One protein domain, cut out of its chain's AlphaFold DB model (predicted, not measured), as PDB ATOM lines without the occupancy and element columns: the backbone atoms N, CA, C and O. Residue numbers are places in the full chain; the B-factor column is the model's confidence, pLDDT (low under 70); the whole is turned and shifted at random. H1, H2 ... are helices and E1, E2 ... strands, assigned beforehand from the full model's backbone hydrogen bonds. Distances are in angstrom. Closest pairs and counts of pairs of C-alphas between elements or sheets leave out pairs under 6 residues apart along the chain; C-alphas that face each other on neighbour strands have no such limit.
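This is residues 3 to 79 of the 79 residues of an uncharacterized protein of Diploscapter pachys (UniProt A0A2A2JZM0). A narrow, strongly twisted sheet of four antiparallel strands makes the long body, and a small helical hairpin of H1 and H2 sits by the end of E4, reaching the sheet only with the last residues of H2. The two long inner strands, E2 and E3, form a hairpin that bends at residues 22 and 32, turning its tip away from the side where the helices lie. The printed part has 77 residues, with elements in the order E1, E2, E3, E4, H1, H2; the sheet's order is E1, E2, E3, E4, a meander in which each strand is the antiparallel neighbour of the one before. The class is mixed, helices and strands, and the whole is loose, with a radius of gyration of the C-alphas of 15.2 A and spans of 46 by 33 by 20 A.

In the sheet, the inner strands E2, residues 13 to 25, and E3, residues 28 to 42, are antiparallel neighbours at 160 degrees, with N 20 and O 32 2.8 A apart and N 28 and O 25 3.0 A apart, within hydrogen-bond range. E2 bends by 57 degrees at residue 22, and E3 by 54 degrees at residue 32. The edge strand E1, residues 3 to 7, is antiparallel to E2 at 150 degrees, with N 6 and O 14 2.9 A apart. The other edge strand, E4, residues 48 to 54, is antiparallel to E3 at 142 degrees, with N 38 and O 51 2.8 A apart. H2, residues 71 to 78, only grazes the sheet with its residues 76 to 78; its closest C-alphas to E4 are those of Cys 78 and Ser 54, 5.4 A apart. H1, residues 62 to 67, is not on the sheet. H1 and H2 touch, the closest C-alphas being those of Ala 65 and Asp 71, 5.0 A apart. They form a helical hairpin, running opposite ways at a shallow tilt of 34 degrees, only just short of steep. In H1 and H2 every O i to N i+4 pair is within hydrogen-bond range.

E1 begins at C-alpha 3, (41.536, 112.650, 114.811). E2 measures 33.1 A from first to last C-alpha, E3 38.3 A and E4 19.1 A; E3 begins at C-alpha 28, (36.837, 100.041, 128.444). E1 measures 13.4 A, H1 8.9 A and H2 10.6 A. H2 ends at C-alpha 78, (28.515, 120.349, 116.925).

The two C-alphas farthest apart are those of Gly 26 and Ala 44, at 50.0 A. The printed part, residues 3 to 79, has no cut. The link from E4 to H1, seven residues, is short, and the other links are tight. The mean pLDDT of the printed part is 96.9, and no printed residue is under 70.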
ATOM      1  N   ILE A   3      41.747 112.134 116.166       98.00
ATOM      2  CA  ILE A   3      41.536 112.650 114.811       98.00
ATOM      3  C   ILE A   3      41.945 111.556 113.838       98.00
ATOM      4  O   ILE A   3      43.125 111.219 113.739       98.00
ATOM      5  N   GLN A   4      40.976 110.985 113.128       98.44
ATOM      6  CA  GLN A   4      41.265 109.988 112.106       98.44
ATOM      7  C   GLN A   4      41.510 110.674 110.772       98.44
ATOM      8  O   GLN A   4      40.672 111.433 110.291       98.44
ATOM      9  N   VAL A   5      42.653 110.378 110.160       98.38
ATOM     10  CA  VAL A   5      43.033 110.890 108.844       98.38
ATOM     11  C   VAL A   5      43.209 109.715 107.898       98.38
ATOM     12  O   VAL A   5      43.887 108.743 108.232       98.38
ATOM     13  N   LYS A   6      42.631 109.811 106.699       97.94
ATOM     14  CA  LYS A   6      42.818 108.821 105.633       97.94
ATOM     15  C   LYS A   6      43.354 109.486 104.377       97.94
ATOM     16  O   LYS A   6      43.028 110.637 104.083       97.94
ATOM     17  N   ARG A   7      44.171 108.742 103.630       97.38
ATOM     18  CA  ARG A   7      44.452 109.064 102.233       97.38
ATOM     19  C   ARG A   7      43.337 108.465 101.385       97.38
ATOM     20  O   ARG A   7      43.116 107.260 101.449       97.38
ATOM     21  N   LEU A   8      42.618 109.310 100.660       96.44
ATOM     22  CA  LEU A   8      41.526 108.894  99.793       96.44
ATOM     23  C   LEU A   8      42.059 108.506  98.404       96.44
ATOM     24  O   LEU A   8      43.232 108.725  98.089       96.44
ATOM     25  N   ARG A   9      41.200 107.898  97.578       95.31
ATOM     26  CA  ARG A   9      41.573 107.384  96.246       95.31
ATOM     27  C   ARG A   9      41.970 108.472  95.248       95.31
ATOM     28  O   ARG A   9      42.775 108.202  94.370       95.31
ATOM     29  N   ASP A  10      41.476 109.694  95.436       96.12
ATOM     30  CA  ASP A  10      41.891 110.876  94.669       96.12
ATOM     31  C   ASP A  10      43.274 111.408  95.102       96.12
ATOM     32  O   ASP A  10      43.746 112.441  94.637       96.12
ATOM     33  N   GLY A  11      43.934 110.716  96.037       96.81
ATOM     34  CA  GLY A  11      45.248 111.054  96.561       96.81
ATOM     35  C   GLY A  11      45.229 112.076  97.697       96.81
ATOM     36  O   GLY A  11      46.266 112.224  98.358       96.81
ATOM     37  N   SER A  12      44.090 112.726  97.966       96.12
ATOM     38  CA  SER A  12      43.940 113.712  99.036       96.12
ATOM     39  C   SER A  12      44.056 113.070 100.423       96.12
ATOM     40  O   SER A  12      43.768 111.889 100.618       96.12
ATOM     41  N   ARG A  13      44.505 113.846 101.417       97.44
ATOM     42  CA  ARG A  13      44.440 113.456 102.832       97.44
ATOM     43  C   ARG A  13      43.305 114.219 103.486       97.44
ATOM     44  O   ARG A  13      43.271 115.444 103.396       97.44
ATOM     45  N   ARG A  14      42.409 113.509 104.160       97.38
ATOM     46  CA  ARG A  14      41.230 114.112 104.779       97.38
ATOM     47  C   ARG A  14      41.033 113.578 106.186       97.38
ATOM     48  O   ARG A  14      41.224 112.384 106.422       97.38
ATOM     49  N   VAL A  15      40.650 114.462 107.106       98.31
ATOM     50  CA  VAL A  15      40.090 114.033 108.391       98.31
ATOM     51  C   VAL A  15      38.771 113.341 108.078       98.31
ATOM     52  O   VAL A  15      37.934 113.948 107.411       98.31
ATOM     53  N   THR A  16      38.601 112.090 108.498       98.12
ATOM     54  CA  THR A  16      37.365 111.333 108.263       98.12
ATOM     55  C   THR A  16      36.463 111.299 109.477       98.12
ATOM     56  O   THR A  16      35.250 111.278 109.315       98.12
ATOM     57  N   ASN A  17      37.045 111.306 110.675       98.38
ATOM     58  CA  ASN A  17      36.309 111.220 111.927       98.38
ATOM     59  C   ASN A  17      37.011 112.081 112.980       98.38
ATOM     60  O   ASN A  17      38.240 112.036 113.117       98.38
ATOM     61  N   VAL A  18      36.221 112.852 113.720       98.06
ATOM     62  CA  VAL A  18      36.649 113.568 114.922       98.06
ATOM     63  C   VAL A  18      35.905 112.945 116.087       98.06
ATOM     64  O   VAL A  18      34.685 113.050 116.178       98.06
ATOM     65  N   THR A  19      36.645 112.291 116.973       98.12
ATOM     66  CA  THR A  19      36.085 111.550 118.103       98.12
ATOM     67  C   THR A  19      36.697 112.074 119.394       98.12
ATOM     68  O   THR A  19      37.903 112.322 119.480       98.12
ATOM     69  N   GLU A  20      35.896 112.229 120.437       97.31
ATOM     70  CA  GLU A  20      36.390 112.504 121.778       97.31
ATOM     71  C   GLU A  20      36.310 111.266 122.669       97.31
ATOM     72  O   GLU A  20      35.433 110.417 122.535       97.31
ATOM     73  N   VAL A  21      37.283 111.156 123.571       96.69
ATOM     74  CA  VAL A  21      37.250 110.178 124.656       96.69
ATOM     75  C   VAL A  21      36.530 110.865 125.803       96.69
ATOM     76  O   VAL A  21      37.017 111.895 126.274       96.69
ATOM     77  N   ILE A  22      35.389 110.318 126.211       96.00
ATOM     78  CA  ILE A  22      34.526 110.933 127.229       96.00
ATOM     79  C   ILE A  22      34.730 110.317 128.614       96.00
ATOM     80  O   ILE A  22      34.347 110.913 129.615       96.00
ATOM     81  N   GLY A  23      35.379 109.153 128.694       95.38
ATOM     82  CA  GLY A  23      35.690 108.514 129.967       95.38
ATOM     83  C   GLY A  23      36.080 107.051 129.823       95.38
ATOM     84  O   GLY A  23      36.508 106.598 128.758       95.38
ATOM     85  N   MET A  24      35.922 106.321 130.923       97.38
ATOM     86  CA  MET A  24      36.149 104.885 131.006       97.38
ATOM     87  C   MET A  24      35.002 104.208 131.750       97.38
ATOM     88  O   MET A  24      34.520 104.730 132.753       97.38
ATOM     89  N   GLU A  25      34.623 103.021 131.292       96.25
ATOM     90  CA  GLU A  25      33.754 102.093 132.008       96.25
ATOM     91  C   GLU A  25      34.583 100.854 132.367       96.25
ATOM     92  O   GLU A  25      34.870  99.996 131.528       96.25
ATOM     93  N   GLY A  26      35.073 100.804 133.609       95.88
ATOM     94  CA  GLY A  26      36.071  99.811 134.009       95.88
ATOM     95  C   GLY A  26      37.324  99.905 133.119       95.88
ATOM     96  O   GLY A  26      37.926 100.976 133.063       95.88
ATOM     97  N   PRO A  27      37.742  98.831 132.418       96.94
ATOM     98  CA  PRO A  27      38.890  98.862 131.509       96.94
ATOM     99  C   PRO A  27      38.557  99.374 130.094       96.94
ATOM    100  O   PRO A  27      39.453  99.455 129.254       96.94
ATOM    101  N   VAL A  28      37.290  99.677 129.793       97.00
ATOM    102  CA  VAL A  28      36.837 100.041 128.444       97.00
ATOM    103  C   VAL A  28      36.846 101.557 128.274       97.00
ATOM    104  O   VAL A  28      36.286 102.284 129.090       97.00
ATOM    105  N   ILE A  29      37.463 102.047 127.197       96.62
ATOM    106  CA  ILE A  29      37.433 103.469 126.836       96.62
ATOM    107  C   ILE A  29      36.090 103.784 126.181       96.62
ATOM    108  O   ILE A  29      35.724 103.162 125.183       96.62
ATOM    109  N   VAL A  30      35.394 104.794 126.700       97.50
ATOM    110  CA  VAL A  30      34.143 105.284 126.116       97.50
ATOM    111  C   VAL A  30      34.443 106.488 125.233       97.50
ATOM    112  O   VAL A  30      35.172 107.410 125.619       97.50
ATOM    113  N   THR A  31      33.882 106.478 124.028       97.44
ATOM    114  CA  THR A  31      34.121 107.514 123.022       97.44
ATOM    115  C   THR A  31      32.821 108.025 122.428       97.44
ATOM    116  O   THR A  31      31.810 107.327 122.432       97.44
ATOM    117  N   GLN A  32      32.874 109.245 121.907       97.06
ATOM    118  CA  GLN A  32      31.781 109.901 121.211       97.06
ATOM    119  C   GLN A  32      32.314 110.512 119.917       97.06
ATOM    120  O   GLN A  32      33.306 111.242 119.926       97.06
ATOM    121  N   GLU A  33      31.671 110.213 118.794       97.75
ATOM    122  CA  GLU A  33      31.977 110.862 117.521       97.75
ATOM    123  C   GLU A  33      31.282 112.226 117.456       97.75
ATOM    124  O   GLU A  33      30.100 112.333 117.764       97.75
ATOM    125  N   LEU A  34      32.028 113.267 117.086       98.12
ATOM    126  CA  LEU A  34      31.518 114.631 116.931       98.12
ATOM    127  C   LEU A  34      31.288 114.974 115.464       98.12
ATOM    128  O   LEU A  34      30.283 115.594 115.133       98.12
ATOM    129  N   PHE A  35      32.209 114.551 114.594       98.38
ATOM    130  CA  PHE A  35      32.129 114.822 113.164       98.38
ATOM    131  C   PHE A  35      32.540 113.620 112.337       98.38
ATOM    132  O   PHE A  35      33.525 112.945 112.655       98.38
ATOM    133  N   LYS A  36      31.856 113.447 111.209       98.25
ATOM    134  CA  LYS A  36      32.184 112.462 110.186       98.25
ATOM    135  C   LYS A  36      32.223 113.120 108.818       98.25
ATOM    136  O   LYS A  36      31.352 113.907 108.468       98.25
ATOM    137  N   PHE A  37      33.239 112.791 108.036       98.44
ATOM    138  CA  PHE A  37      33.275 113.157 106.631       98.44
ATOM    139  C   PHE A  37      32.379 112.210 105.823       98.44
ATOM    140  O   PHE A  37      32.591 110.994 105.836       98.44
ATOM    141  N   GLU A  38      31.418 112.766 105.094       97.38
ATOM    142  CA  GLU A  38      30.553 112.046 104.166       97.38
ATOM    143  C   GLU A  38      30.973 112.330 102.729       97.38
ATOM    144  O   GLU A  38      31.066 113.480 102.298       97.38
ATOM    145  N   TYR A  39      31.232 111.257 101.983       96.31
ATOM    146  CA  TYR A  39      31.374 111.329 100.537       96.31
ATOM    147  C   TYR A  39      30.015 111.677  99.934       96.31
ATOM    148  O   TYR A  39      29.033 110.991 100.218       96.31
ATOM    149  N   LEU A  40      29.977 112.702  99.091       97.50
ATOM    150  CA  LEU A  40      28.773 113.094  98.366       97.50
ATOM    151  C   LEU A  40      28.891 112.734  96.890       97.50
ATOM    152  O   LEU A  40      27.973 112.143  96.333       97.50
ATOM    153  N   ASP A  41      30.021 113.079  96.270       97.56
ATOM    154  CA  ASP A  41      30.211 112.913  94.833       97.56
ATOM    155  C   ASP A  41      31.698 112.930  94.439       97.56
ATOM    156  O   ASP A  41      32.595 113.107  95.271       97.56
ATOM    157  N   GLU A  42      31.961 112.770  93.151       97.31
ATOM    158  CA  GLU A  42      33.266 112.913  92.524       97.31
ATOM    159  C   GLU A  42      33.164 113.844  91.315       97.31
ATOM    160  O   GLU A  42      32.272 113.722  90.479       97.31
ATOM    161  N   SER A  43      34.087 114.795  91.211       96.44
ATOM    162  CA  SER A  43      34.166 115.662  90.035       96.44
ATOM    163  C   SER A  43      34.686 114.907  88.804       96.44
ATOM    164  O   SER A  43      35.285 113.840  88.907       96.44
ATOM    165  N   ALA A  44      34.524 115.485  87.612       96.25
ATOM    166  CA  ALA A  44      34.955 114.860  86.355       96.25
ATOM    167  C   ALA A  44      36.465 114.533  86.282       96.25
ATOM    168  O   ALA A  44      36.866 113.639  85.543       96.25
ATOM    169  N   ASP A  45      37.302 115.245  87.039       95.56
ATOM    170  CA  ASP A  45      38.747 115.018  87.186       95.56
ATOM    171  C   ASP A  45      39.108 114.029  88.313       95.56
ATOM    172  O   ASP A  45      40.285 113.804  88.589       95.56
ATOM    173  N   GLY A  46      38.111 113.414  88.952       95.06
ATOM    174  CA  GLY A  46      38.290 112.347  89.930       95.06
ATOM    175  C   GLY A  46      38.474 112.807  91.379       95.06
ATOM    176  O   GLY A  46      38.909 112.030  92.233       95.06
ATOM    177  N   LYS A  47      38.185 114.079  91.685       96.62
ATOM    178  CA  LYS A  47      38.348 114.642  93.032       96.62
ATOM    179  C   LYS A  47      37.129 114.346  93.895       96.62
ATOM    180  O   LYS A  47      35.992 114.560  93.484       96.62
ATOM    181  N   ILE A  48      37.367 113.934  95.137       97.69
ATOM    182  CA  ILE A  48      36.299 113.596  96.075       97.69
ATOM    183  C   ILE A  48      35.650 114.858  96.647       97.69
ATOM    184  O   ILE A  48      36.262 115.635  97.395       97.69
ATOM    185  N   ILE A  49      34.359 114.996  96.373       97.38
ATOM    186  CA  ILE A  49      33.477 116.002  96.950       97.38
ATOM    187  C   ILE A  49      32.756 115.378  98.139       97.38
ATOM    188  O   ILE A  49      32.233 114.265  98.094       97.38
ATOM    189  N   GLY A  50      32.737 116.109  99.240       96.94
ATOM    190  CA  GLY A  50      31.979 115.709 100.403       96.94
ATOM    191  C   GLY A  50      32.009 116.771 101.474       96.94
ATOM    192  O   GLY A  50      32.660 117.810 101.314       96.94
ATOM    193  N   GLU A  51      31.337 116.485 102.574       97.69
ATOM    194  CA  GLU A  51      31.121 117.436 103.654       97.69
ATOM    195  C   GLU A  51      31.327 116.798 105.024       97.69
ATOM    196  O   GLU A  51      31.373 115.577 105.166       97.69
ATOM    197  N   TYR A  52      31.485 117.637 106.041       98.06
ATOM    198  CA  TYR A  52      31.502 117.185 107.423       98.06
ATOM    199  C   TYR A  52      30.086 117.234 107.978       98.06
ATOM    200  O   TYR A  52      29.470 118.296 108.014       98.06
ATOM    201  N   ARG A  53      29.587 116.090 108.438       97.94
ATOM    202  CA  ARG A  53      28.376 116.011 109.246       97.94
ATOM    203  C   ARG A  53      28.729 116.063 110.716       97.94
ATOM    204  O   ARG A  53      29.610 115.325 111.161       97.94
ATOM    205  N   SER A  54      28.017 116.912 111.444       97.69
ATOM    206  CA  SER A  54      27.960 116.832 112.895       97.69
ATOM    207  C   SER A  54      27.108 115.636 113.323       97.69
ATOM    208  O   SER A  54      26.127 115.297 112.660       97.69
ATOM    209  N   MET A  55      27.459 115.030 114.453       97.62
ATOM    210  CA  MET A  55      26.635 114.010 115.104       97.62
ATOM    211  C   MET A  55      25.537 114.605 116.003       97.62
ATOM    212  O   MET A  55      24.765 113.848 116.587       97.62
ATOM    213  N   GLY A  56      25.451 115.939 116.119       97.00
ATOM    214  CA  GLY A  56      24.407 116.627 116.891       97.00
ATOM    215  C   GLY A  56      24.568 116.470 118.405       97.00
ATOM    216  O   GLY A  56      23.583 116.408 119.140       97.00
ATOM    217  N   LEU A  57      25.808 116.329 118.879       95.56
ATOM    218  CA  LEU A  57      26.112 116.031 120.275       95.56
ATOM    219  C   LEU A  57      26.894 117.174 120.904       95.56
ATOM    220  O   LEU A  57      27.883 117.648 120.348       95.56
ATOM    221  N   ARG A  58      26.506 117.566 122.119       96.12
ATOM    222  CA  ARG A  58      27.286 118.523 122.906       96.12
ATOM    223  C   ARG A  58      28.661 117.912 123.231       96.12
ATOM    224  O   ARG A  58      28.695 116.836 123.834       96.12
ATOM    225  N   PRO A  59      29.776 118.581 122.897       96.75
ATOM    226  CA  PRO A  59      31.100 118.037 123.161       96.75
ATOM    227  C   PRO A  59      31.473 118.145 124.647       96.75
ATOM    228  O   PRO A  59      31.325 119.204 125.263       96.75
ATOM    229  N   TYR A  60      32.035 117.081 125.219       96.31
ATOM    230  CA  TYR A  60      32.615 117.076 126.571       96.31
ATOM    231  C   TYR A  60      33.883 117.928 126.652       96.31
ATOM    232  O   TYR A  60      34.249 118.453 127.702       96.31
ATOM    233  N   THR A  61      34.564 118.103 125.524       95.00
ATOM    234  CA  THR A  61      35.752 118.950 125.402       95.00
ATOM    235  C   THR A  61      35.452 120.454 125.300       95.00
ATOM    236  O   THR A  61      36.387 121.242 125.136       95.00
ATOM    237  N   LEU A  62      34.192 120.883 125.467       96.06
ATOM    238  CA  LEU A  62      33.781 122.289 125.369       96.06
ATOM    239  C   LEU A  62      34.521 123.215 126.347       96.06
ATOM    240  O   LEU A  62      34.974 124.286 125.950       96.06
ATOM    241  N   ASP A  63      34.724 122.787 127.595       95.00
ATOM    242  CA  ASP A  63      35.447 123.594 128.590       95.00
ATOM    243  C   ASP A  63      36.905 123.836 128.190       95.00
ATOM    244  O   ASP A  63      37.475 124.884 128.492       95.00
ATOM    245  N   LYS A  64      37.517 122.889 127.466       94.19
ATOM    246  CA  LYS A  64      38.854 123.089 126.897       94.19
ATOM    247  C   LYS A  64      38.801 124.095 125.756       94.19
ATOM    248  O   LYS A  64      39.638 124.984 125.725       94.19
ATOM    249  N   ALA A  65      37.812 124.007 124.863       95.88
ATOM    250  CA  ALA A  65      37.630 124.985 123.785       95.88
ATOM    251  C   ALA A  65      37.423 126.412 124.328       95.88
ATOM    252  O   ALA A  65      37.987 127.365 123.789       95.88
ATOM    253  N   LYS A  66      36.708 126.549 125.450       96.81
ATOM    254  CA  LYS A  66      36.506 127.824 126.152       96.81
ATOM    255  C   LYS A  66      37.810 128.492 126.578       96.81
ATOM    256  O   LYS A  66      37.934 129.706 126.460       96.81
ATOM    257  N   GLN A  67      38.804 127.719 127.022       97.56
ATOM    258  CA  GLN A  67      40.121 128.251 127.413       97.56
ATOM    259  C   GLN A  67      40.860 128.920 126.245       97.56
ATOM    260  O   GLN A  67      41.749 129.736 126.473       97.56
ATOM    261  N   PHE A  68      40.468 128.608 125.008       96.50
ATOM    262  CA  PHE A  68      40.987 129.221 123.786       96.50
ATOM    263  C   PHE A  68      40.000 130.213 123.145       96.50
ATOM    264  O   PHE A  68      40.286 130.725 122.067       96.50
ATOM    265  N   GLY A  69      38.852 130.486 123.776       97.06
ATOM    266  CA  GLY A  69      37.819 131.388 123.253       97.06
ATOM    267  C   GLY A  69      36.981 130.811 122.103       97.06
ATOM    268  O   GLY A  69      36.420 131.575 121.325       97.06
ATOM    269  N   PHE A  70      36.913 129.482 121.974       97.00
ATOM    270  CA  PHE A  70      36.211 128.788 120.883       97.00
ATOM    271  C   PHE A  70      34.963 128.019 121.332       97.00
ATOM    272  O   PHE A  70      34.424 127.241 120.553       97.00
ATOM    273  N   ASP A  71      34.489 128.194 122.564       96.12
ATOM    274  CA  ASP A  71      33.333 127.455 123.081       96.12
ATOM    275  C   ASP A  71      32.071 127.666 122.242       96.12
ATOM    276  O   ASP A  71      31.456 126.686 121.831       96.12
ATOM    277  N   GLN A  72      31.722 128.912 121.921       97.19
ATOM    278  CA  GLN A  72      30.510 129.190 121.147       97.19
ATOM    279  C   GLN A  72      30.575 128.585 119.735       97.19
ATOM    280  O   GLN A  72      29.708 127.801 119.359       97.19
ATOM    281  N   ALA A  73      31.641 128.876 118.983       97.56
ATOM    282  CA  ALA A  73      31.812 128.377 117.617       97.56
ATOM    283  C   ALA A  73      31.917 126.843 117.559       97.56
ATOM    284  O   ALA A  73      31.419 126.215 116.627       97.56
ATOM    285  N   PHE A  74      32.560 126.223 118.554       96.88
ATOM    286  CA  PHE A  74      32.670 124.770 118.619       96.88
ATOM    287  C   PHE A  74      31.328 124.115 118.948       96.88
ATOM    288  O   PHE A  74      30.971 123.121 118.322       96.88
ATOM    289  N   LEU A  75      30.568 124.687 119.886       97.38
ATOM    290  CA  LEU A  75      29.231 124.206 120.212       97.38
ATOM    291  C   LEU A  75      28.288 124.317 119.010       97.38
ATOM    292  O   LEU A  75      27.587 123.357 118.721       97.38
ATOM    293  N   GLU A  76      28.304 125.448 118.302       97.50
ATOM    294  CA  GLU A  76      27.500 125.665 117.092       97.50
ATOM    295  C   GLU A  76      27.861 124.692 115.971       97.50
ATOM    296  O   GLU A  76      26.975 124.181 115.306       97.50
ATOM    297  N   ALA A  77      29.145 124.384 115.774       96.56
ATOM    298  CA  ALA A  77      29.541 123.389 114.782       96.56
ATOM    299  C   ALA A  77      29.049 121.975 115.143       96.56
ATOM    300  O   ALA A  77      28.805 121.163 114.253       96.56
ATOM    301  N   CYS A  78      28.935 121.660 116.436       96.44
ATOM    302  CA  CYS A  78      28.515 120.349 116.925       96.44
ATOM    303  C   CYS A  78      26.993 120.138 116.977       96.44
ATOM    304  O   CYS A  78      26.573 118.996 117.182       96.44
ATOM    305  N   LEU A  79      26.166 121.168 116.803       93.81
ATOM    306  CA  LEU A  79      24.702 121.082 116.905       93.81
ATOM    307  C   LEU A  79      24.025 121.338 115.558       93.81
ATOM    308  O   LEU A  79      23.022 120.637 115.298       93.81
TER     309      LEU A  79